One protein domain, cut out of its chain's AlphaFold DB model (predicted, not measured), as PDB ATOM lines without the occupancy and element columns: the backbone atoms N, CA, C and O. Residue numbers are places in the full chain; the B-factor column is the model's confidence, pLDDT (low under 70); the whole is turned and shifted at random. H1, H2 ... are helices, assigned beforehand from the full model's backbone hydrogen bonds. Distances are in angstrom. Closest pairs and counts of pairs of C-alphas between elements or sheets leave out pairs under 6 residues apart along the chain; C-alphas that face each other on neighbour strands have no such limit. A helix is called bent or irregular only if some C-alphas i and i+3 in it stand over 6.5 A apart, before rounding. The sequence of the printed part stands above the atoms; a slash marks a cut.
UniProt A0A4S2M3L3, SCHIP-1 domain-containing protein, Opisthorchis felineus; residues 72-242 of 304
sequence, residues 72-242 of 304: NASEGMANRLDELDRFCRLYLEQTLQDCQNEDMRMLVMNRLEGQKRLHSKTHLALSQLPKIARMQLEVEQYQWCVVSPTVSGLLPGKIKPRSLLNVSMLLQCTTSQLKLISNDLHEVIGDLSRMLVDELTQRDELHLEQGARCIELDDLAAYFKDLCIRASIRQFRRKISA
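Overview. This is residues 72 to 242 of the 304 residues of the protein "SCHIP-1 domain-containing protein" of Opisthorchis felineus (UniProt A0A4S2M3L3). One very long helix, H5, runs the length of a thin rod; H1 packs on it toward its last residues, and H2a folds back beside H1 as the other half of a helical hairpin. H2b runs on from H2a, apart from H5, to a small loop-rich head, where H3, H4 and residues 153 to 166 lie near the first residues of H5. The printed part has 171 residues with five named helices, in the order H1 H2 H3 H4 H5, and no named strand; the class is all helix. The whole is extended, with a radius of gyration of the C-alphas of 29.4 A and spans of 99 by 24 by 22 A.

Along the chain. H5, residues 175 to 242, is 98.9 A long, from C-alpha 175 at (23.913, 7.341, -19.264) to C-alpha 242 at (77.044, -23.671, 58.174). H1, residues 72 to 98, begins with C-alpha 72 at (56.653, -14.024, 14.665) and is 39.1 A long. H2, residues 102 to 141, was assigned as one helix by its hydrogen bonds but is bent: C-alphas 127 and 130 are 6.9 A apart. Its arms are H2a, residues 102 to 127, 37.5 A long, and H2b, residues 130 to 141, 16.3 A long. H3 is residues 149 to 152, 5.0 A from first to last C-alpha, and H4 is residues 167 to 170, 5.1 A.

Arrangement. H5 touches H1 with residues 214 to 235 alone; the closest C-alphas, those of Leu 84 and Ala 221, are 4.5 A apart. H1 and H5 run the same way at a shallow tilt of 24 degrees. H1 and H2a form a hairpin and touch, the closest C-alphas being those of Leu 96 and Arg 105, 5.8 A apart; they run opposite ways at a shallow tilt of 11 degrees. H2a and H5 are apart. H2b stands to H2a at a steep tilt of 37 degrees, only just past shallow, and is also apart from H5. H3 only just touches H5, with 3 pairs of C-alphas within 8 A, the closest being Val 151 and Ile 181 at 7.0 A; H5 does so with residues 180 to 184 alone. H4 is close to H5 but not clearly touching: the closest C-alphas, those of Leu 170 and Leu 178, are 7.2 A apart. In H1, H2a, H2b and H5 every O i to N i+4 pair is within hydrogen-bond range; H3 and H4 are too short for such a pair.

Size, cuts and confidence. The two C-alphas farthest apart are those of Thr 174 and Ala 242, at 99.4 A. Residues 131 to 140 of H2, and 193 to 206 and 236 to 242 of H5, stand free. The printed part has no cut, and the link from H3 to H4, 14 residues, is long. Mean pLDDT of the printed part is 86.4; it is under 70 at residues 72 to 75, 142 to 147 and 156 to 165.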
ATOM      1  N   ASN A  72      55.485 -13.955  13.786       49.59
ATOM      2  CA  ASN A  72      56.653 -14.024  14.665       49.59
ATOM      3  C   ASN A  72      56.630 -13.047  15.825       49.59
ATOM      4  O   ASN A  72      57.358 -13.244  16.793       49.59
ATOM      5  N   ALA A  73      55.771 -12.034  15.763       53.56
ATOM      6  CA  ALA A  73      55.562 -11.133  16.882       53.56
ATOM      7  C   ALA A  73      54.837 -11.841  18.046       53.56
ATOM      8  O   ALA A  73      55.228 -11.681  19.200       53.56
ATOM      9  N   SER A  74      53.836 -12.689  17.761       58.16
ATOM     10  CA  SER A  74      53.155 -13.487  18.797       58.16
ATOM     11  C   SER A  74      54.040 -14.601  19.359       58.16
ATOM     12  O   SER A  74      54.029 -14.837  20.561       58.16
ATOM     13  N   GLU A  75      54.828 -15.253  18.497       61.69
ATOM     14  CA  GLU A  75      55.827 -16.256  18.891       61.69
ATOM     15  C   GLU A  75      56.912 -15.620  19.776       61.69
ATOM     16  O   GLU A  75      57.268 -16.167  20.814       61.69
ATOM     17  N   GLY A  76      57.356 -14.402  19.440       81.44
ATOM     18  CA  GLY A  76      58.280 -13.624  20.265       81.44
ATOM     19  C   GLY A  76      57.714 -13.266  21.643       81.44
ATOM     20  O   GLY A  76      58.406 -13.445  22.641       81.44
ATOM     21  N   MET A  77      56.460 -12.807  21.727       86.69
ATOM     22  CA  MET A  77      55.825 -12.488  23.016       86.69
ATOM     23  C   MET A  77      55.630 -13.723  23.901       86.69
ATOM     24  O   MET A  77      55.878 -13.644  25.102       86.69
ATOM     25  N   ALA A  78      55.214 -14.855  23.324       89.25
ATOM     26  CA  ALA A  78      55.071 -16.108  24.065       89.25
ATOM     27  C   ALA A  78      56.414 -16.556  24.662       89.25
ATOM     28  O   ALA A  78      56.499 -16.788  25.863       89.25
ATOM     29  N   ASN A  79      57.488 -16.536  23.864       90.94
ATOM     30  CA  ASN A  79      58.826 -16.901  24.335       90.94
ATOM     31  C   ASN A  79      59.316 -15.999  25.484       90.94
ATOM     32  O   ASN A  79      59.878 -16.491  26.460       90.94
ATOM     33  N   ARG A  80      59.080 -14.681  25.400       92.44
ATOM     34  CA  ARG A  80      59.429 -13.736  26.478       92.44
ATOM     35  C   ARG A  80      58.632 -14.009  27.757       92.44
ATOM     36  O   ARG A  80      59.191 -13.968  28.850       92.44
ATOM     37  N   LEU A  81      57.337 -14.308  27.631       93.88
ATOM     38  CA  LEU A  81      56.487 -14.681  28.766       93.88
ATOM     39  C   LEU A  81      56.938 -15.993  29.416       93.88
ATOM     40  O   LEU A  81      56.916 -16.088  30.643       93.88
ATOM     41  N   ASP A  82      57.368 -16.972  28.623       94.12
ATOM     42  CA  ASP A  82      57.908 -18.241  29.118       94.12
ATOM     43  C   ASP A  82      59.227 -18.031  29.874       94.12
ATOM     44  O   ASP A  82      59.429 -18.589  30.956       94.12
ATOM     45  N   GLU A  83      60.124 -17.192  29.348       94.25
ATOM     46  CA  GLU A  83      61.382 -16.849  30.018       94.25
ATOM     47  C   GLU A  83      61.140 -16.107  31.341       94.25
ATOM     48  O   GLU A  83      61.720 -16.463  32.377       94.25
ATOM     49  N   LEU A  84      60.239 -15.124  31.336       95.38
ATOM     50  CA  LEU A  84      59.810 -14.411  32.534       95.38
ATOM     51  C   LEU A  84      59.216 -15.367  33.579       95.38
ATOM     52  O   LEU A  84      59.607 -15.329  34.750       95.38
ATOM     53  N   ASP A  85      58.280 -16.226  33.171       95.62
ATOM     54  CA  ASP A  85      57.633 -17.190  34.062       95.62
ATOM     55  C   ASP A  85      58.650 -18.167  34.658       95.62
ATOM     56  O   ASP A  85      58.618 -18.434  35.862       95.62
ATOM     57  N   ARG A  86      59.617 -18.622  33.855       95.38
ATOM     58  CA  ARG A  86      60.716 -19.469  34.320       95.38
ATOM     59  C   ARG A  86      61.503 -18.805  35.448       95.38
ATOM     60  O   ARG A  86      61.685 -19.427  36.494       95.38
ATOM     61  N   PHE A  87      61.966 -17.564  35.277       96.69
ATOM     62  CA  PHE A  87      62.715 -16.872  36.337       96.69
ATOM     63  C   PHE A  87      61.846 -16.545  37.555       96.69
ATOM     64  O   PHE A  87      62.305 -16.688  38.689       96.69
ATOM     65  N   CYS A  88      60.584 -16.167  37.348       96.19
ATOM     66  CA  CYS A  88      59.644 -15.906  38.436       96.19
ATOM     67  C   CYS A  88      59.426 -17.157  39.304       96.19
ATOM     68  O   CYS A  88      59.555 -17.093  40.529       96.19
ATOM     69  N   ARG A  89      59.173 -18.320  38.686       95.75
ATOM     70  CA  ARG A  89      59.014 -19.594  39.407       95.75
ATOM     71  C   ARG A  89      60.281 -19.996  40.143       95.75
ATOM     72  O   ARG A  89      60.195 -20.304  41.327       95.75
ATOM     73  N   LEU A  90      61.441 -19.926  39.484       94.75
ATOM     74  CA  LEU A  90      62.727 -20.235  40.116       94.75
ATOM     75  C   LEU A  90      62.962 -19.373  41.362       94.75
ATOM     76  O   LEU A  90      63.331 -19.894  42.413       94.75
ATOM     77  N   TYR A  91      62.694 -18.068  41.275       95.25
ATOM     78  CA  TYR A  91      62.820 -17.166  42.416       95.25
ATOM     79  C   TYR A  91      61.865 -17.533  43.560       95.25
ATOM     80  O   TYR A  91      62.270 -17.560  44.726       95.25
ATOM     81  N   LEU A  92      60.596 -17.812  43.249       94.62
ATOM     82  CA  LEU A  92      59.592 -18.174  44.251       94.62
ATOM     83  C   LEU A  92      59.910 -19.518  44.917       94.62
ATOM     84  O   LEU A  92      59.832 -19.614  46.138       94.62
ATOM     85  N   GLU A  93      60.327 -20.527  44.153       93.31
ATOM     86  CA  GLU A  93      60.748 -21.833  44.675       93.31
ATOM     87  C   GLU A  93      61.980 -21.711  45.575       93.31
ATOM     88  O   GLU A  93      62.036 -22.303  46.652       93.31
ATOM     89  N   GLN A  94      62.946 -20.882  45.183       91.75
ATOM     90  CA  GLN A  94      64.123 -20.607  45.999       91.75
ATOM     91  C   GLN A  94      63.763 -19.873  47.296       91.75
ATOM     92  O   GLN A  94      64.251 -20.219  48.371       91.75
ATOM     93  N   THR A  95      62.856 -18.897  47.210       91.19
ATOM     94  CA  THR A  95      62.334 -18.174  48.377       91.19
ATOM     95  C   THR A  95      61.598 -19.126  49.314       91.19
ATOM     96  O   THR A  95      61.782 -19.052  50.525       91.19
ATOM     97  N   LEU A  96      60.806 -20.049  48.769       91.88
ATOM     98  CA  LEU A  96      60.072 -21.053  49.529       91.88
ATOM     99  C   LEU A  96      61.009 -21.976  50.323       91.88
ATOM    100  O   LEU A  96      60.729 -22.266  51.481       91.88
ATOM    101  N   GLN A  97      62.123 -22.404  49.721       87.12
ATOM    102  CA  GLN A  97      63.147 -23.210  50.401       87.12
ATOM    103  C   GLN A  97      63.831 -22.451  51.546       87.12
ATOM    104  O   GLN A  97      64.277 -23.060  52.515       87.12
ATOM    105  N   ASP A  98      63.911 -21.126  51.436       85.56
ATOM    106  CA  ASP A  98      64.538 -20.253  52.427       85.56
ATOM    107  C   ASP A  98      63.583 -19.782  53.534       85.56
ATOM    108  O   ASP A  98      64.033 -19.193  54.522       85.56
ATOM    109  N   CYS A  99      62.277 -20.018  53.389       87.12
ATOM    110  CA  CYS A  99      61.275 -19.589  54.359       87.12
ATOM    111  C   CYS A  99      61.362 -20.421  55.644       87.12
ATOM    112  O   CYS A  99      61.137 -21.626  55.635       87.12
ATOM    113  N   GLN A 100      61.623 -19.749  56.766       83.50
ATOM    114  CA  GLN A 100      61.539 -20.344  58.107       83.50
ATOM    115  C   GLN A 100      60.153 -20.160  58.742       83.50
ATOM    116  O   GLN A 100      59.748 -20.954  59.583       83.50
ATOM    117  N   ASN A 101      59.420 -19.122  58.325       92.06
ATOM    118  CA  ASN A 101      58.098 -18.794  58.851       92.06
ATOM    119  C   ASN A 101      57.008 -19.480  58.025       92.06
ATOM    120  O   ASN A 101      56.965 -19.305  56.804       92.06
ATOM    121  N   GLU A 102      56.091 -20.180  58.694       92.19
ATOM    122  CA  GLU A 102      55.009 -20.913  58.026       92.19
ATOM    123  C   GLU A 102      54.042 -19.973  57.287       92.19
ATOM    124  O   GLU A 102      53.695 -20.230  56.137       92.19
ATOM    125  N   ASP A 103      53.714 -18.810  57.860       92.88
ATOM    126  CA  ASP A 103      52.872 -17.803  57.194       92.88
ATOM    127  C   ASP A 103      53.498 -17.292  55.887       92.88
ATOM    128  O   ASP A 103      52.824 -17.123  54.866       92.88
ATOM    129  N   MET A 104      54.818 -17.081  55.891       91.38
ATOM    130  CA  MET A 104      55.554 -16.651  54.700       91.38
ATOM    131  C   MET A 104      55.609 -17.772  53.660       91.38
ATOM    132  O   MET A 104      55.457 -17.518  52.465       91.38
ATOM    133  N   ARG A 105      55.778 -19.019  54.108       93.44
ATOM    134  CA  ARG A 105      55.749 -20.201  53.246       93.44
ATOM    135  C   ARG A 105      54.395 -20.335  52.548       93.44
ATOM    136  O   ARG A 105      54.358 -20.475  51.327       93.44
ATOM    137  N   MET A 106      53.298 -20.198  53.292       94.56
ATOM    138  CA  MET A 106      51.935 -20.203  52.755       94.56
ATOM    139  C   MET A 106      51.699 -19.067  51.754       94.56
ATOM    140  O   MET A 106      51.135 -19.294  50.681       94.56
ATOM    141  N   LEU A 107      52.189 -17.855  52.043       94.94
ATOM    142  CA  LEU A 107      52.110 -16.727  51.112       94.94
ATOM    143  C   LEU A 107      52.850 -17.012  49.796       94.94
ATOM    144  O   LEU A 107      52.331 -16.717  48.718       94.94
ATOM    145  N   VAL A 108      54.061 -17.571  49.864       94.62
ATOM    146  CA  VAL A 108      54.862 -17.900  48.673       94.62
ATOM    147  C   VAL A 108      54.214 -19.027  47.867       94.62
ATOM    148  O   VAL A 108      54.163 -18.926  46.642       94.62
ATOM    149  N   MET A 109      53.648 -20.044  48.526       94.75
ATOM    150  CA  MET A 109      52.877 -21.101  47.857       94.75
ATOM    151  C   MET A 109      51.679 -20.534  47.092       94.75
ATOM    152  O   MET A 109      51.516 -20.824  45.907       94.75
ATOM    153  N   ASN A 110      50.897 -19.652  47.722       95.81
ATOM    154  CA  ASN A 110      49.771 -18.987  47.066       95.81
ATOM    155  C   ASN A 110      50.236 -18.170  45.846       95.81
ATOM    156  O   ASN A 110      49.653 -18.264  44.766       95.81
ATOM    157  N   ARG A 111      51.345 -17.429  45.970       94.50
ATOM    158  CA  ARG A 111      51.929 -16.692  44.835       94.50
ATOM    159  C   ARG A 111      52.368 -17.614  43.701       94.50
ATOM    160  O   ARG A 111      52.158 -17.267  42.543       94.50
ATOM    161  N   LEU A 112      52.942 -18.776  44.007       95.25
ATOM    162  CA  LEU A 112      53.363 -19.757  43.006       95.25
ATOM    163  C   LEU A 112      52.159 -20.345  42.251       95.25
ATOM    164  O   LEU A 112      52.198 -20.478  41.027       95.25
ATOM    165  N   GLU A 113      51.073 -20.660  42.955       95.19
ATOM    166  CA  GLU A 113      49.814 -21.098  42.341       95.19
ATOM    167  C   GLU A 113      49.176 -19.992  41.494       95.19
ATOM    168  O   GLU A 113      48.768 -20.232  40.354       95.19
ATOM    169  N   GLY A 114      49.146 -18.765  42.021       96.12
ATOM    170  CA  GLY A 114      48.683 -17.580  41.307       96.12
ATOM    171  C   GLY A 114      49.465 -17.353  40.014       96.12
ATOM    172  O   GLY A 114      48.854 -17.147  38.966       96.12
ATOM    173  N   GLN A 115      50.791 -17.483  40.065       94.69
ATOM    174  CA  GLN A 115      51.671 -17.359  38.906       94.69
ATOM    175  C   GLN A 115      51.391 -18.441  37.859       94.69
ATOM    176  O   GLN A 115      51.185 -18.121  36.689       94.69
ATOM    177  N   LYS A 116      51.290 -19.716  38.264       94.50
ATOM    178  CA  LYS A 116      50.938 -20.822  37.352       94.50
ATOM    179  C   LYS A 116      49.590 -20.589  36.670       94.50
ATOM    180  O   LYS A 116      49.454 -20.803  35.467       94.50
ATOM    181  N   ARG A 117      48.593 -20.128  37.432       96.31
ATOM    182  CA  ARG A 117      47.256 -19.812  36.916       96.31
ATOM    183  C   ARG A 117      47.270 -18.607  35.974       96.31
ATOM    184  O   ARG A 117      46.527 -18.594  34.998       96.31
ATOM    185  N   LEU A 118      48.062 -17.581  36.266       94.81
ATOM    186  CA  LEU A 118      48.193 -16.410  35.401       94.81
ATOM    187  C   LEU A 118      48.876 -16.780  34.081       94.81
ATOM    188  O   LEU A 118      48.387 -16.427  33.009       94.81
ATOM    189  N   HIS A 119      49.956 -17.550  34.154       94.06
ATOM    190  CA  HIS A 119      50.678 -18.036  32.987       94.06
ATOM    191  C   HIS A 119      49.792 -18.916  32.085       94.06
ATOM    192  O   HIS A 119      49.714 -18.700  30.879       94.06
ATOM    193  N   SER A 120      49.009 -19.839  32.654       94.75
ATOM    194  CA  SER A 120      48.092 -20.660  31.849       94.75
ATOM    195  C   SER A 120      46.979 -19.840  31.185       94.75
ATOM    196  O   SER A 120      46.657 -20.065  30.018       94.75
ATOM    197  N   LYS A 121      46.416 -18.850  31.892       95.25
ATOM    198  CA  LYS A 121      45.409 -17.933  31.334       95.25
ATOM    199  C   LYS A 121      45.958 -17.094  30.185       95.25
ATOM    200  O   LYS A 121      45.278 -16.939  29.174       95.25
ATOM    201  N   THR A 122      47.162 -16.548  30.340       93.00
ATOM    202  CA  THR A 122      47.800 -15.721  29.305       93.00
ATOM    203  C   THR A 122      48.113 -16.547  28.062       93.00
ATOM    204  O   THR A 122      47.753 -16.134  26.963       93.00
ATOM    205  N   HIS A 123      48.656 -17.755  28.221       91.75
ATOM    206  CA  HIS A 123      48.923 -18.645  27.092       91.75
ATOM    207  C   HIS A 123      47.637 -19.083  26.368       91.75
ATOM    208  O   HIS A 123      47.586 -19.112  25.137       91.75
ATOM    209  N   LEU A 124      46.560 -19.367  27.111       92.94
ATOM    210  CA  LEU A 124      45.252 -19.647  26.513       92.94
ATOM    211  C   LEU A 124      44.751 -18.451  25.697       92.94
ATOM    212  O   LEU A 124      44.363 -18.632  24.543       92.94
ATOM    213  N   ALA A 125      44.803 -17.239  26.254       92.31
ATOM    214  CA  ALA A 125      44.386 -16.033  25.547       92.31
ATOM    215  C   ALA A 125      45.198 -15.823  24.256       92.31
ATOM    216  O   ALA A 125      44.612 -15.647  23.189       92.31
ATOM    217  N   LEU A 126      46.530 -15.944  24.319       89.75
ATOM    218  CA  LEU A 126      47.405 -15.830  23.147       89.75
ATOM    219  C   LEU A 126      47.088 -16.878  22.073       89.75
ATOM    220  O   LEU A 126      47.077 -16.555  20.888       89.75
ATOM    221  N   SER A 127      46.764 -18.111  22.472       90.06
ATOM    222  CA  SER A 127      46.387 -19.175  21.532       90.06
ATOM    223  C   SER A 127      45.053 -18.917  20.817       90.06
ATOM    224  O   SER A 127      44.837 -19.412  19.710       90.06
ATOM    225  N   GLN A 128      44.160 -18.128  21.423       91.94
ATOM    226  CA  GLN A 128      42.855 -17.785  20.854       91.94
ATOM    227  C   GLN A 128      42.932 -16.613  19.870       91.94
ATOM    228  O   GLN A 128      42.108 -16.546  18.955       91.94
ATOM    229  N   LEU A 129      43.925 -15.725  20.007       88.44
ATOM    230  CA  LEU A 129      44.063 -14.521  19.178       88.44
ATOM    231  C   LEU A 129      44.004 -14.795  17.663       88.44
ATOM    232  O   LEU A 129      43.244 -14.101  16.989       88.44
ATOM    233  N   PRO A 130      44.690 -15.810  17.093       86.50
ATOM    234  CA  PRO A 130      44.617 -16.064  15.652       86.50
ATOM    235  C   PRO A 130      43.211 -16.442  15.179       86.50
ATOM    236  O   PRO A 130      42.821 -16.103  14.064       86.50
ATOM    237  N   LYS A 131      42.440 -17.149  16.013       89.25
ATOM    238  CA  LYS A 131      41.057 -17.519  15.695       89.25
ATOM    239  C   LYS A 131      40.150 -16.293  15.734       89.25
ATOM    240  O   LYS A 131      39.352 -16.114  14.822       89.25
ATOM    241  N   ILE A 132      40.293 -15.460  16.764       90.44
ATOM    242  CA  ILE A 132      39.527 -14.217  16.910       90.44
ATOM    243  C   ILE A 132      39.817 -13.286  15.725       90.44
ATOM    244  O   ILE A 132      38.882 -12.786  15.114       90.44
ATOM    245  N   ALA A 133      41.087 -13.141  15.333       88.38
ATOM    246  CA  ALA A 133      41.484 -12.335  14.181       88.38
ATOM    247  C   ALA A 133      40.876 -12.842  12.860       88.38
ATOM    248  O   ALA A 133      40.401 -12.047  12.058       88.38
ATOM    249  N   ARG A 134      40.840 -14.164  12.637       88.12
ATOM    250  CA  ARG A 134      40.179 -14.743  11.451       88.12
ATOM    251  C   ARG A 134      38.678 -14.485  11.443       88.12
ATOM    252  O   ARG A 134      38.146 -14.070  10.425       88.12
ATOM    253  N   MET A 135      38.021 -14.699  12.580       91.62
ATOM    254  CA  MET A 135      36.584 -14.460  12.720       91.62
ATOM    255  C   MET A 135      36.240 -12.985  12.475       91.62
ATOM    256  O   MET A 135      35.257 -12.688  11.808       91.62
ATOM    257  N   GLN A 136      37.079 -12.068  12.961       89.50
ATOM    258  CA  GLN A 136      36.930 -10.638  12.708       89.50
ATOM    259  C   GLN A 136      37.080 -10.306  11.216       89.50
ATOM    260  O   GLN A 136      36.237  -9.609  10.656       89.50
ATOM    261  N   LEU A 137      38.092 -10.871  10.555       85.69
ATOM    262  CA  LEU A 137      38.317 -10.668   9.123       85.69
ATOM    263  C   LEU A 137      37.157 -11.203   8.272       85.69
ATOM    264  O   LEU A 137      36.772 -10.568   7.295       85.69
ATOM    265  N   GLU A 138      36.564 -12.338   8.650       86.75
ATOM    266  CA  GLU A 138      35.352 -12.852   8.003       86.75
ATOM    267  C   GLU A 138      34.182 -11.866   8.157       86.75
ATOM    268  O   GLU A 138      33.512 -11.550   7.176       86.75
ATOM    269  N   VAL A 139      33.955 -11.323   9.358       86.19
ATOM    270  CA  VAL A 139      32.890 -10.333   9.611       86.19
ATOM    271  C   VAL A 139      33.083  -9.070   8.774       86.19
ATOM    272  O   VAL A 139      32.130  -8.597   8.153       86.19
ATOM    273  N   GLU A 140      34.302  -8.540   8.719       82.94
ATOM    274  CA  GLU A 140      34.635  -7.364   7.912       82.94
ATOM    275  C   GLU A 140      34.462  -7.651   6.426       82.94
ATOM    276  O   GLU A 140      33.812  -6.876   5.719       82.94
ATOM    277  N   GLN A 141      34.921  -8.818   5.963       75.88
ATOM    278  CA  GLN A 141      34.687  -9.265   4.597       75.88
ATOM    279  C   GLN A 141      33.190  -9.259   4.278       75.88
ATOM    280  O   GLN A 141      32.841  -8.846   3.174       75.88
ATOM    281  N   TYR A 142      32.322  -9.633   5.236       68.69
ATOM    282  CA  TYR A 142      30.859  -9.599   5.116       68.69
ATOM    283  C   TYR A 142      30.201  -8.210   5.212       68.69
ATOM    284  O   TYR A 142      29.020  -8.081   4.860       68.69
ATOM    285  N   GLN A 143      30.942  -7.141   5.501       69.69
ATOM    286  CA  GLN A 143      30.420  -5.766   5.531       69.69
ATOM    287  C   GLN A 143      30.725  -4.935   4.268       69.69
ATOM    288  O   GLN A 143      30.001  -3.990   3.967       69.69
ATOM    289  N   TRP A 144      31.716  -5.321   3.461       66.25
ATOM    290  CA  TRP A 144      32.134  -4.558   2.274       66.25
ATOM    291  C   TRP A 144      31.110  -4.582   1.122       66.25
ATOM    292  O   TRP A 144      30.711  -5.657   0.671       66.25
ATOM    293  N   CYS A 145      30.728  -3.413   0.599       65.25
ATOM    294  CA  CYS A 145      29.825  -3.253  -0.551       65.25
ATOM    295  C   CYS A 145      30.512  -2.445  -1.665       65.25
ATOM    296  O   CYS A 145      31.095  -1.408  -1.382       65.25
ATOM    297  N   VAL A 146      30.442  -2.911  -2.922       66.25
ATOM    298  CA  VAL A 146      31.068  -2.231  -4.082       66.25
ATOM    299  C   VAL A 146      30.288  -0.985  -4.505       66.25
ATOM    300  O   VAL A 146      30.883  -0.011  -4.940       66.25
ATOM    301  N   VAL A 147      28.961  -1.027  -4.379       68.44
ATOM    302  CA  VAL A 147      28.052   0.093  -4.647       68.44
ATOM    303  C   VAL A 147      27.305   0.392  -3.357       68.44
ATOM    304  O   VAL A 147      26.875  -0.543  -2.666       68.44
ATOM    305  N   SER A 148      27.149   1.673  -3.034       72.06
ATOM    306  CA  SER A 148      26.426   2.111  -1.847       72.06
ATOM    307  C   SER A 148      24.975   1.605  -1.864       72.06
ATOM    308  O   SER A 148      24.344   1.561  -2.929       72.06
ATOM    309  N   PRO A 149      24.385   1.237  -0.709       72.69
ATOM    310  CA  PRO A 149      22.990   0.799  -0.631       72.69
ATOM    311  C   PRO A 149      21.995   1.795  -1.246       72.69
ATOM    312  O   PRO A 149      20.982   1.385  -1.811       72.69
ATOM    313  N   THR A 150      22.295   3.094  -1.171       74.88
ATOM    314  CA  THR A 150      21.475   4.164  -1.758       74.88
ATOM    315  C   THR A 150      21.489   4.124  -3.283       74.88
ATOM    316  O   THR A 150      20.435   4.224  -3.907       74.88
ATOM    317  N   VAL A 151      22.658   3.921  -3.891       75.44
ATOM    318  CA  VAL A 151      22.815   3.845  -5.350       75.44
ATOM    319  C   VAL A 151      22.321   2.503  -5.888       75.44
ATOM    320  O   VAL A 151      21.672   2.470  -6.931       75.44
ATOM    321  N   SER A 152      22.501   1.414  -5.135       75.44
ATOM    322  CA  SER A 152      21.936   0.096  -5.455       75.44
ATOM    323  C   SER A 152      20.407   0.134  -5.611       75.44
ATOM    324  O   SER A 152      19.866  -0.468  -6.536       75.44
ATOM    325  N   GLY A 153      19.701   0.905  -4.774       74.19
ATOM    326  CA  GLY A 153      18.243   1.067  -4.866       74.19
ATOM    327  C   GLY A 153      17.750   1.855  -6.089       74.19
ATOM    328  O   GLY A 153      16.575   1.760  -6.438       74.19
ATOM    329  N   LEU A 154      18.629   2.617  -6.748       77.19
ATOM    330  CA  LEU A 154      18.315   3.448  -7.919       77.19
ATOM    331  C   LEU A 154      18.672   2.767  -9.251       77.19
ATOM    332  O   LEU A 154      18.401   3.312 -10.328       77.19
ATOM    333  N   LEU A 155      19.289   1.585  -9.185       75.06
ATOM    334  CA  LEU A 155      19.743   0.824 -10.342       75.06
ATOM    335  C   LEU A 155      18.730  -0.254 -10.754       75.06
ATOM    336  O   LEU A 155      17.983  -0.771  -9.920       75.06
ATOM    337  N   PRO A 156      18.665  -0.595 -12.055       66.25
ATOM    338  CA  PRO A 156      17.789  -1.655 -12.529       66.25
ATOM    339  C   PRO A 156      18.284  -3.011 -12.010       66.25
ATOM    340  O   PRO A 156      19.409  -3.414 -12.284       66.25
ATOM    341  N   GLY A 157      17.425  -3.728 -11.278       63.16
ATOM    342  CA  GLY A 157      17.745  -5.015 -10.653       63.16
ATOM    343  C   GLY A 157      18.372  -4.867  -9.261       63.16
ATOM    344  O   GLY A 157      19.143  -3.954  -8.998       63.16
ATOM    345  N   LYS A 158      18.033  -5.777  -8.335       59.56
ATOM    346  CA  LYS A 158      18.598  -5.781  -6.975       59.56
ATOM    347  C   LYS A 158      20.084  -6.142  -7.039       59.56
ATOM    348  O   LYS A 158      20.427  -7.325  -7.059       59.56
ATOM    349  N   ILE A 159      20.962  -5.143  -7.064       60.66
ATOM    350  CA  ILE A 159      22.405  -5.364  -6.961       60.66
ATOM    351  C   ILE A 159      22.684  -5.824  -5.534       60.66
ATOM    352  O   ILE A 159      22.542  -5.070  -4.569       60.66
ATOM    353  N   LYS A 160      23.037  -7.105  -5.392       58.53
ATOM    354  CA  LYS A 160      23.418  -7.652  -4.093       58.53
ATOM    355  C   LYS A 160      24.702  -6.972  -3.604       58.53
ATOM    356  O   LYS A 160      25.596  -6.712  -4.417       58.53
ATOM    357  N   PRO A 161      24.839  -6.750  -2.287       49.72
ATOM    358  CA  PRO A 161      26.112  -6.344  -1.706       49.72
ATOM    359  C   PRO A 161      27.197  -7.352  -2.120       49.72
ATOM    360  O   PRO A 161      26.953  -8.558  -2.091       49.72
ATOM    361  N   ARG A 162      28.369  -6.854  -2.542       54.25
ATOM    362  CA  ARG A 162      29.502  -7.610  -3.135       54.25
ATOM    363  C   ARG A 162      29.334  -8.162  -4.548       54.25
ATOM    364  O   ARG A 162      30.239  -8.841  -5.027       54.25
ATOM    365  N   SER A 163      28.231  -7.901  -5.241       58.69
ATOM    366  CA  SER A 163      28.175  -8.251  -6.660       58.69
ATOM    367  C   SER A 163      29.201  -7.407  -7.409       58.69
ATOM    368  O   SER A 163      29.101  -6.181  -7.401       58.69
ATOM    369  N   LEU A 164      30.158  -8.046  -8.091       60.94
ATOM    370  CA  LEU A 164      30.859  -7.374  -9.184       60.94
ATOM    371  C   LEU A 164      29.780  -6.822 -10.124       60.94
ATOM    372  O   LEU A 164      28.798  -7.513 -10.422       60.94
ATOM    373  N   LEU A 165      29.907  -5.552 -10.510       69.12
ATOM    374  CA  LEU A 165      29.009  -4.947 -11.486       69.12
ATOM    375  C   LEU A 165      29.143  -5.747 -12.783       69.12
ATOM    376  O   LEU A 165      30.164  -5.682 -13.464       69.12
ATOM    377  N   ASN A 166      28.127  -6.548 -13.098       73.25
ATOM    378  CA  ASN A 166      28.135  -7.361 -14.303       73.25
ATOM    379  C   ASN A 166      27.996  -6.461 -15.531       73.25
ATOM    380  O   ASN A 166      27.134  -5.580 -15.577       73.25
ATOM    381  N   VAL A 167      28.798  -6.733 -16.561       76.75
ATOM    382  CA  VAL A 167      28.779  -5.979 -17.826       76.75
ATOM    383  C   VAL A 167      27.378  -5.976 -18.449       76.75
ATOM    384  O   VAL A 167      26.922  -4.948 -18.940       76.75
ATOM    385  N   SER A 168      26.651  -7.093 -18.352       78.62
ATOM    386  CA  SER A 168      25.261  -7.211 -18.812       78.62
ATOM    387  C   SER A 168      24.290  -6.277 -18.085       78.62
ATOM    388  O   SER A 168      23.343  -5.803 -18.705       78.62
ATOM    389  N   MET A 169      24.526  -5.972 -16.806       76.75
ATOM    390  CA  MET A 169      23.717  -5.016 -16.042       76.75
ATOM    391  C   MET A 169      24.081  -3.571 -16.377       76.75
ATOM    392  O   MET A 169      23.198  -2.733 -16.552       76.75
ATOM    393  N   LEU A 170      25.376  -3.281 -16.527       80.44
ATOM    394  CA  LEU A 170      25.849  -1.957 -16.938       80.44
ATOM    395  C   LEU A 170      25.325  -1.572 -18.330       80.44
ATOM    396  O   LEU A 170      24.952  -0.422 -18.542       80.44
ATOM    397  N   LEU A 171      25.215  -2.535 -19.250       84.12
ATOM    398  CA  LEU A 171      24.633  -2.341 -20.587       84.12
ATOM    399  C   LEU A 171      23.139  -1.977 -20.569       84.12
ATOM    400  O   LEU A 171      22.649  -1.386 -21.526       84.12
ATOM    401  N   GLN A 172      22.413  -2.319 -19.499       83.69
ATOM    402  CA  GLN A 172      20.995  -1.976 -19.325       83.69
ATOM    403  C   GLN A 172      20.797  -0.607 -18.656       83.69
ATOM    404  O   GLN A 172      19.671  -0.114 -18.582       83.69
ATOM    405  N   CYS A 173      21.870   0.010 -18.157       84.12
ATOM    406  CA  CYS A 173      21.809   1.292 -17.472       84.12
ATOM    407  C   CYS A 173      21.801   2.461 -18.465       84.12
ATOM    408  O   CYS A 173      22.515   2.480 -19.466       84.12
ATOM    409  N   THR A 174      21.029   3.494 -18.143       88.62
ATOM    410  CA  THR A 174      21.067   4.777 -18.855       88.62
ATOM    411  C   THR A 174      22.374   5.526 -18.582       88.62
ATOM    412  O   THR A 174      23.025   5.327 -17.556       88.62
ATOM    413  N   THR A 175      22.730   6.480 -19.449       89.38
ATOM    414  CA  THR A 175      23.913   7.341 -19.264       89.38
ATOM    415  C   THR A 175      23.918   8.056 -17.908       89.38
ATOM    416  O   THR A 175      24.972   8.222 -17.298       89.38
ATOM    417  N   SER A 176      22.747   8.458 -17.404       88.12
ATOM    418  CA  SER A 176      22.610   9.093 -16.087       88.12
ATOM    419  C   SER A 176      22.886   8.118 -14.938       88.12
ATOM    420  O   SER A 176      23.560   8.484 -13.979       88.12
ATOM    421  N   GLN A 177      22.430   6.867 -15.049       86.31
ATOM    422  CA  GLN A 177      22.693   5.813 -14.059       86.31
ATOM    423  C   GLN A 177      24.165   5.390 -14.049       86.31
ATOM    424  O   GLN A 177      24.737   5.198 -12.982       86.31
ATOM    425  N   LEU A 178      24.808   5.317 -15.218       88.12
ATOM    426  CA  LEU A 178      26.244   5.044 -15.313       88.12
ATOM    427  C   LEU A 178      27.082   6.157 -14.673       88.12
ATOM    428  O   LEU A 178      28.049   5.867 -13.974       88.12
ATOM    429  N   LYS A 179      26.691   7.427 -14.848       89.94
ATOM    430  CA  LYS A 179      27.321   8.552 -14.139       89.94
ATOM    431  C   LYS A 179      27.129   8.458 -12.627       89.94
ATOM    432  O   LYS A 179      28.075   8.713 -11.892       89.94
ATOM    433  N   LEU A 180      25.935   8.073 -12.170       87.38
ATOM    434  CA  LEU A 180      25.663   7.872 -10.747       87.38
ATOM    435  C   LEU A 180      26.556   6.769 -10.158       87.38
ATOM    436  O   LEU A 180      27.201   7.010  -9.147       87.38
ATOM    437  N   ILE A 181      26.658   5.612 -10.828       85.44
ATOM    438  CA  ILE A 181      27.576   4.525 -10.439       85.44
ATOM    439  C   ILE A 181      29.021   5.022 -10.414       85.44
ATOM    440  O   ILE A 181      29.741   4.761  -9.461       85.44
ATOM    441  N   SER A 182      29.460   5.737 -11.451       88.31
ATOM    442  CA  SER A 182      30.833   6.242 -11.525       88.31
ATOM    443  C   SER A 182      31.161   7.174 -10.360       88.31
ATOM    444  O   SER A 182      32.250   7.082  -9.803       88.31
ATOM    445  N   ASN A 183      30.235   8.062  -9.993       90.88
ATOM    446  CA  ASN A 183      30.421   8.983  -8.874       90.88
ATOM    447  C   ASN A 183      30.448   8.241  -7.532       90.88
ATOM    448  O   ASN A 183      31.328   8.510  -6.721       90.88
ATOM    449  N   ASP A 184      29.545   7.279  -7.337       87.19
ATOM    450  CA  ASP A 184      29.505   6.425  -6.144       87.19
ATOM    451  C   ASP A 184      30.801   5.626  -5.982       87.19
ATOM    452  O   ASP A 184      31.400   5.615  -4.916       87.19
ATOM    453  N   LEU A 185      31.309   5.032  -7.067       87.25
ATOM    454  CA  LEU A 185      32.589   4.326  -7.051       87.25
ATOM    455  C   LEU A 185      33.755   5.263  -6.722       87.25
ATOM    456  O   LEU A 185      34.652   4.872  -5.980       87.25
ATOM    457  N   HIS A 186      33.760   6.489  -7.250       90.06
ATOM    458  CA  HIS A 186      34.781   7.476  -6.896       90.06
ATOM    459  C   HIS A 186      34.744   7.835  -5.405       90.06
ATOM    460  O   HIS A 186      35.806   7.931  -4.789       90.06
ATOM    461  N   GLU A 187      33.553   7.992  -4.827       90.06
ATOM    462  CA  GLU A 187      33.370   8.250  -3.396       90.06
ATOM    463  C   GLU A 187      33.812   7.045  -2.555       90.06
ATOM    464  O   GLU A 187      34.679   7.190  -1.698       90.06
ATOM    465  N   VAL A 188      33.347   5.835  -2.888       86.31
ATOM    466  CA  VAL A 188      33.726   4.580  -2.215       86.31
ATOM    467  C   VAL A 188      35.239   4.348  -2.260       86.31
ATOM    468  O   VAL A 188      35.832   3.961  -1.255       86.31
ATOM    469  N   ILE A 189      35.903   4.607  -3.392       88.75
ATOM    470  CA  ILE A 189      37.368   4.507  -3.498       88.75
ATOM    471  C   ILE A 189      38.050   5.535  -2.588       88.75
ATOM    472  O   ILE A 189      39.034   5.205  -1.918       88.75
ATOM    473  N   GLY A 190      37.549   6.772  -2.556       92.00
ATOM    474  CA  GLY A 190      38.058   7.819  -1.671       92.00
ATOM    475  C   GLY A 190      37.906   7.456  -0.193       92.00
ATOM    476  O   GLY A 190      38.845   7.629   0.585       92.00
ATOM    477  N   ASP A 191      36.761   6.898   0.187       88.88
ATOM    478  CA  ASP A 191      36.460   6.436   1.543       88.88
ATOM    479  C   ASP A 191      37.356   5.271   1.952       88.88
ATOM    480  O   ASP A 191      37.998   5.329   2.999       88.88
ATOM    481  N   LEU A 192      37.476   4.251   1.098       88.38
ATOM    482  CA  LEU A 192      38.365   3.108   1.320       88.38
ATOM    483  C   LEU A 192      39.823   3.544   1.461       88.38
ATOM    484  O   LEU A 192      40.542   3.008   2.297       88.38
ATOM    485  N   SER A 193      40.261   4.525   0.672       93.38
ATOM    486  CA  SER A 193      41.626   5.050   0.758       93.38
ATOM    487  C   SER A 193      41.877   5.758   2.089       93.38
ATOM    488  O   SER A 193      42.935   5.575   2.682       93.38
ATOM    489  N   ARG A 194      40.903   6.538   2.581       94.88
ATOM    490  CA  ARG A 194      40.986   7.188   3.898       94.88
ATOM    491  C   ARG A 194      40.987   6.163   5.028       94.88
ATOM    492  O   ARG A 194      41.915   6.164   5.825       94.88
ATOM    493  N   MET A 195      40.029   5.233   5.020       92.19
ATOM    494  CA  MET A 195      39.972   4.149   6.006       92.19
ATOM    495  C   MET A 195      41.255   3.316   6.009       92.19
ATOM    496  O   MET A 195      41.757   2.978   7.070       92.19
ATOM    497  N   LEU A 196      41.832   3.017   4.841       93.56
ATOM    498  CA  LEU A 196      43.100   2.295   4.762       93.56
ATOM    499  C   LEU A 196      44.235   3.056   5.455       93.56
ATOM    500  O   LEU A 196      45.035   2.440   6.153       93.56
ATOM    501  N   VAL A 197      44.332   4.372   5.258       96.81
ATOM    502  CA  VAL A 197      45.346   5.195   5.934       96.81
ATOM    503  C   VAL A 197      45.125   5.193   7.446       96.81
ATOM    504  O   VAL A 197      46.093   5.021   8.189       96.81
ATOM    505  N   ASP A 198      43.879   5.322   7.895       95.19
ATOM    506  CA  ASP A 198      43.531   5.306   9.319       95.19
ATOM    507  C   ASP A 198      43.889   3.954   9.963       95.19
ATOM    508  O   ASP A 198      44.621   3.913  10.952       95.19
ATOM    509  N   GLU A 199      43.484   2.839   9.349       92.50
ATOM    510  CA  GLU A 199      43.784   1.479   9.821       92.50
ATOM    511  C   GLU A 199      45.289   1.172   9.812       92.50
ATOM    512  O   GLU A 199      45.813   0.544  10.732       92.50
ATOM    513  N   LEU A 200      46.027   1.630   8.794       94.75
ATOM    514  CA  LEU A 200      47.485   1.486   8.762       94.75
ATOM    515  C   LEU A 200      48.158   2.296   9.872       94.75
ATOM    516  O   LEU A 200      49.098   1.802  10.493       94.75
ATOM    517  N   THR A 201      47.660   3.501  10.143       95.50
ATOM    518  CA  THR A 201      48.166   4.347  11.230       95.50
ATOM    519  C   THR A 201      47.914   3.680  12.578       95.50
ATOM    520  O   THR A 201      48.843   3.510  13.366       95.50
ATOM    521  N   GLN A 202      46.691   3.197  12.811       95.06
ATOM    522  CA  GLN A 202      46.339   2.469  14.026       95.06
ATOM    523  C   GLN A 202      47.171   1.190  14.186       95.06
ATOM    524  O   GLN A 202      47.641   0.878  15.282       95.06
ATOM    525  N   ARG A 203      47.403   0.444  13.101       92.94
ATOM    526  CA  ARG A 203      48.278  -0.736  13.115       92.94
ATOM    527  C   ARG A 203      49.693  -0.371  13.564       92.94
ATOM    528  O   ARG A 203      50.290  -1.112  14.345       92.94
ATOM    529  N   ASP A 204      50.231   0.739  13.078       93.31
ATOM    530  CA  ASP A 204      51.581   1.180  13.417       93.31
ATOM    531  C   ASP A 204      51.669   1.655  14.885       93.31
ATOM    532  O   ASP A 204      52.628   1.310  15.581       93.31
ATOM    533  N   GLU A 205      50.639   2.333  15.405       95.25
ATOM    534  CA  GLU A 205      50.513   2.665  16.835       95.25
ATOM    535  C   GLU A 205      50.467   1.407  17.716       95.25
ATOM    536  O   GLU A 205      51.210   1.295  18.696       95.25
ATOM    537  N   LEU A 206      49.653   0.415  17.338       91.62
ATOM    538  CA  LEU A 206      49.561  -0.863  18.049       91.62
ATOM    539  C   LEU A 206      50.880  -1.644  17.998       91.62
ATOM    540  O   LEU A 206      51.257  -2.282  18.983       91.62
ATOM    541  N   HIS A 207      51.613  -1.594  16.882       88.81
ATOM    542  CA  HIS A 207      52.945  -2.192  16.787       88.81
ATOM    543  C   HIS A 207      53.962  -1.497  17.696       88.81
ATOM    544  O   HIS A 207      54.795  -2.177  18.303       88.81
ATOM    545  N   LEU A 208      53.891  -0.170  17.828       90.31
ATOM    546  CA  LEU A 208      54.737   0.577  18.756       90.31
ATOM    547  C   LEU A 208      54.430   0.195  20.210       90.31
ATOM    548  O   LEU A 208      55.350  -0.111  20.974       90.31
ATOM    549  N   GLU A 209      53.149   0.139  20.580       92.00
ATOM    550  CA  GLU A 209      52.714  -0.287  21.914       92.00
ATOM    551  C   GLU A 209      53.142  -1.735  22.208       92.00
ATOM    552  O   GLU A 209      53.660  -2.038  23.285       92.00
ATOM    553  N   GLN A 210      52.994  -2.636  21.235       90.06
ATOM    554  CA  GLN A 210      53.471  -4.014  21.343       90.06
ATOM    555  C   GLN A 210      54.986  -4.073  21.587       90.06
ATOM    556  O   GLN A 210      55.446  -4.876  22.406       90.06
ATOM    557  N   GLY A 211      55.760  -3.238  20.891       89.12
ATOM    558  CA  GLY A 211      57.202  -3.117  21.090       89.12
ATOM    559  C   GLY A 211      57.551  -2.668  22.509       89.12
ATOM    560  O   GLY A 211      58.391  -3.296  23.152       89.12
ATOM    561  N   ALA A 212      56.854  -1.655  23.030       90.19
ATOM    562  CA  ALA A 212      57.024  -1.184  24.404       90.19
ATOM    563  C   ALA A 212      56.730  -2.290  25.433       90.19
ATOM    564  O   ALA A 212      57.558  -2.559  26.302       90.19
ATOM    565  N   ARG A 213      55.619  -3.022  25.272       90.75
ATOM    566  CA  ARG A 213      55.278  -4.164  26.140       90.75
ATOM    567  C   ARG A 213      56.328  -5.281  26.094       90.75
ATOM    568  O   ARG A 213      56.576  -5.931  27.104       90.75
ATOM    569  N   CYS A 214      56.963  -5.525  24.943       90.69
ATOM    570  CA  CYS A 214      58.055  -6.501  24.859       90.69
ATOM    571  C   CYS A 214      59.274  -6.080  25.689       90.69
ATOM    572  O   CYS A 214      59.883  -6.936  26.323       90.69
ATOM    573  N   ILE A 215      59.609  -4.787  25.699       91.94
ATOM    574  CA  ILE A 215      60.710  -4.251  26.511       91.94
ATOM    575  C   ILE A 215      60.383  -4.393  28.001       91.94
ATOM    576  O   ILE A 215      61.215  -4.873  28.762       91.94
ATOM    577  N   GLU A 216      59.152  -4.081  28.415       93.75
ATOM    578  CA  GLU A 216      58.718  -4.264  29.809       93.75
ATOM    579  C   GLU A 216      58.851  -5.722  30.280       93.75
ATOM    580  O   GLU A 216      59.262  -5.981  31.414       93.75
ATOM    581  N   LEU A 217      58.526  -6.690  29.412       93.81
ATOM    582  CA  LEU A 217      58.714  -8.111  29.709       93.81
ATOM    583  C   LEU A 217      60.193  -8.476  29.871       93.81
ATOM    584  O   LEU A 217      60.527  -9.232  30.784       93.81
ATOM    585  N   ASP A 218      61.067  -7.932  29.024       93.06
ATOM    586  CA  ASP A 218      62.512  -8.161  29.103       93.06
ATOM    587  C   ASP A 218      63.106  -7.579  30.383       93.06
ATOM    588  O   ASP A 218      63.864  -8.259  31.081       93.06
ATOM    589  N   ASP A 219      62.719  -6.353  30.730       95.25
ATOM    590  CA  ASP A 219      63.145  -5.680  31.954       95.25
ATOM    591  C   ASP A 219      62.699  -6.465  33.191       95.25
ATOM    592  O   ASP A 219      63.473  -6.681  34.131       95.25
ATOM    593  N   LEU A 220      61.460  -6.964  33.184       96.31
ATOM    594  CA  LEU A 220      60.938  -7.773  34.277       96.31
ATOM    595  C   LEU A 220      61.647  -9.134  34.367       96.31
ATOM    596  O   LEU A 220      61.986  -9.579  35.469       96.31
ATOM    597  N   ALA A 221      61.922  -9.787  33.235       95.19
ATOM    598  CA  ALA A 221      62.675 -11.039  33.198       95.19
ATOM    599  C   ALA A 221      64.108 -10.840  33.716       95.19
ATOM    600  O   ALA A 221      64.585 -11.628  34.541       95.19
ATOM    601  N   ALA A 222      64.774  -9.755  33.310       95.38
ATOM    602  CA  ALA A 222      66.093  -9.373  33.805       95.38
ATOM    603  C   ALA A 222      66.079  -9.113  35.319       95.38
ATOM    604  O   ALA A 222      66.955  -9.602  36.041       95.38
ATOM    605  N   TYR A 223      65.052  -8.425  35.822       97.06
ATOM    606  CA  TYR A 223      64.866  -8.191  37.251       97.06
ATOM    607  C   TYR A 223      64.715  -9.499  38.044       97.06
ATOM    608  O   TYR A 223      65.410  -9.705  39.045       97.06
ATOM    609  N   PHE A 224      63.862 -10.427  37.594       95.94
ATOM    610  CA  PHE A 224      63.712 -11.729  38.256       95.94
ATOM    611  C   PHE A 224      64.979 -12.581  38.175       95.94
ATOM    612  O   PHE A 224      65.332 -13.246  39.150       95.94
ATOM    613  N   LYS A 225      65.700 -12.540  37.054       95.75
ATOM    614  CA  LYS A 225      66.991 -13.218  36.901       95.75
ATOM    615  C   LYS A 225      68.012 -12.714  37.920       95.75
ATOM    616  O   LYS A 225      68.659 -13.514  38.594       95.75
ATOM    617  N   ASP A 226      68.119 -11.402  38.089       96.69
ATOM    618  CA  ASP A 226      68.996 -10.774  39.078       96.69
ATOM    619  C   ASP A 226      68.584 -11.130  40.524       96.69
ATOM    620  O   ASP A 226      69.420 -11.465  41.370       96.69
ATOM    621  N   LEU A 227      67.278 -11.189  40.812       95.31
ATOM    622  CA  LEU A 227      66.774 -11.718  42.084       95.31
ATOM    623  C   LEU A 227      67.169 -13.187  42.325       95.31
ATOM    624  O   LEU A 227      67.621 -13.506  43.427       95.31
ATOM    625  N   CYS A 228      67.056 -14.059  41.317       94.75
ATOM    626  CA  CYS A 228      67.485 -15.464  41.396       94.75
ATOM    627  C   CYS A 228      68.986 -15.586  41.683       94.75
ATOM    628  O   CYS A 228      69.408 -16.404  42.504       94.75
ATOM    629  N   ILE A 229      69.810 -14.756  41.035       94.75
ATOM    630  CA  ILE A 229      71.260 -14.728  41.262       94.75
ATOM    631  C   ILE A 229      71.548 -14.320  42.711       94.75
ATOM    632  O   ILE A 229      72.290 -15.009  43.416       94.75
ATOM    633  N   ARG A 230      70.917 -13.247  43.202       93.88
ATOM    634  CA  ARG A 230      71.078 -12.801  44.594       93.88
ATOM    635  C   ARG A 230      70.655 -13.863  45.602       93.88
ATOM    636  O   ARG A 230      71.369 -14.083  46.582       93.88
ATOM    637  N   ALA A 231      69.512 -14.509  45.389       90.38
ATOM    638  CA  ALA A 231      69.030 -15.577  46.259       90.38
ATOM    639  C   ALA A 231      69.995 -16.779  46.256       90.38
ATOM    640  O   ALA A 231      70.391 -17.250  47.324       90.38
ATOM    641  N   SER A 232      70.504 -17.163  45.082       91.19
ATOM    642  CA  SER A 232      71.504 -18.230  44.926       91.19
ATOM    643  C   SER A 232      72.807 -17.936  45.659       91.19
ATOM    644  O   SER A 232      73.304 -18.781  46.405       91.19
ATOM    645  N   ILE A 233      73.329 -16.713  45.541       92.12
ATOM    646  CA  ILE A 233      74.536 -16.292  46.265       92.12
ATOM    647  C   ILE A 233      74.308 -16.348  47.782       92.12
ATOM    648  O   ILE A 233      75.174 -16.825  48.519       92.12
ATOM    649  N   ARG A 234      73.147 -15.896  48.274       88.38
ATOM    650  CA  ARG A 234      72.810 -15.965  49.710       88.38
ATOM    651  C   ARG A 234      72.727 -17.405  50.211       88.38
ATOM    652  O   ARG A 234      73.199 -17.685  51.312       88.38
ATOM    653  N   GLN A 235      72.128 -18.311  49.439       86.62
ATOM    654  CA  GLN A 235      72.068 -19.736  49.776       86.62
ATOM    655  C   GLN A 235      73.460 -20.368  49.813       86.62
ATOM    656  O   GLN A 235      73.795 -21.062  50.770       86.62
ATOM    657  N   PHE A 236      74.295 -20.087  48.812       88.62
ATOM    658  CA  PHE A 236      75.666 -20.584  48.756       88.62
ATOM    659  C   PHE A 236      76.499 -20.111  49.955       88.62
ATOM    660  O   PHE A 236      77.130 -20.925  50.627       88.62
ATOM    661  N   ARG A 237      76.425 -18.816  50.296       88.88
ATOM    662  CA  ARG A 237      77.104 -18.257  51.477       88.88
ATOM    663  C   ARG A 237      76.655 -18.929  52.775       88.88
ATOM    664  O   ARG A 237      77.504 -19.290  53.580       88.88
ATOM    665  N   ARG A 238      75.348 -19.160  52.956       84.25
ATOM    666  CA  ARG A 238      74.827 -19.890  54.126       84.25
ATOM    667  C   ARG A 238      75.370 -21.313  54.216       84.25
ATOM    668  O   ARG A 238      75.747 -21.727  55.304       84.25
ATOM    669  N   LYS A 239      75.447 -22.039  53.096       84.00
ATOM    670  CA  LYS A 239      76.003 -23.403  53.065       84.00
ATOM    671  C   LYS A 239      77.478 -23.433  53.473       84.00
ATOM    672  O   LYS A 239      77.858 -24.305  54.242       84.00
ATOM    673  N   ILE A 240      78.279 -22.466  53.017       85.06
ATOM    674  CA  ILE A 240      79.680 -22.336  53.446       85.06
ATOM    675  C   ILE A 240      79.765 -22.005  54.942       85.06
ATOM    676  O   ILE A 240      80.519 -22.646  55.664       85.06
ATOM    677  N   SER A 241      78.979 -21.039  55.429       80.12
ATOM    678  CA  SER A 241      79.014 -20.637  56.843       80.12
ATOM    679  C   SER A 241      78.499 -21.712  57.803       80.12
ATOM    680  O   SER A 241      78.971 -21.783  58.931       80.12
ATOM    681  N   ALA A 242      77.553 -22.554  57.378       71.94
ATOM    682  CA  ALA A 242      77.044 -23.671  58.174       71.94
ATOM    683  C   ALA A 242      77.976 -24.901  58.165       71.94
ATOM    684  O   ALA A 242      77.762 -25.831  58.938       71.94
TER     685      ALA A 242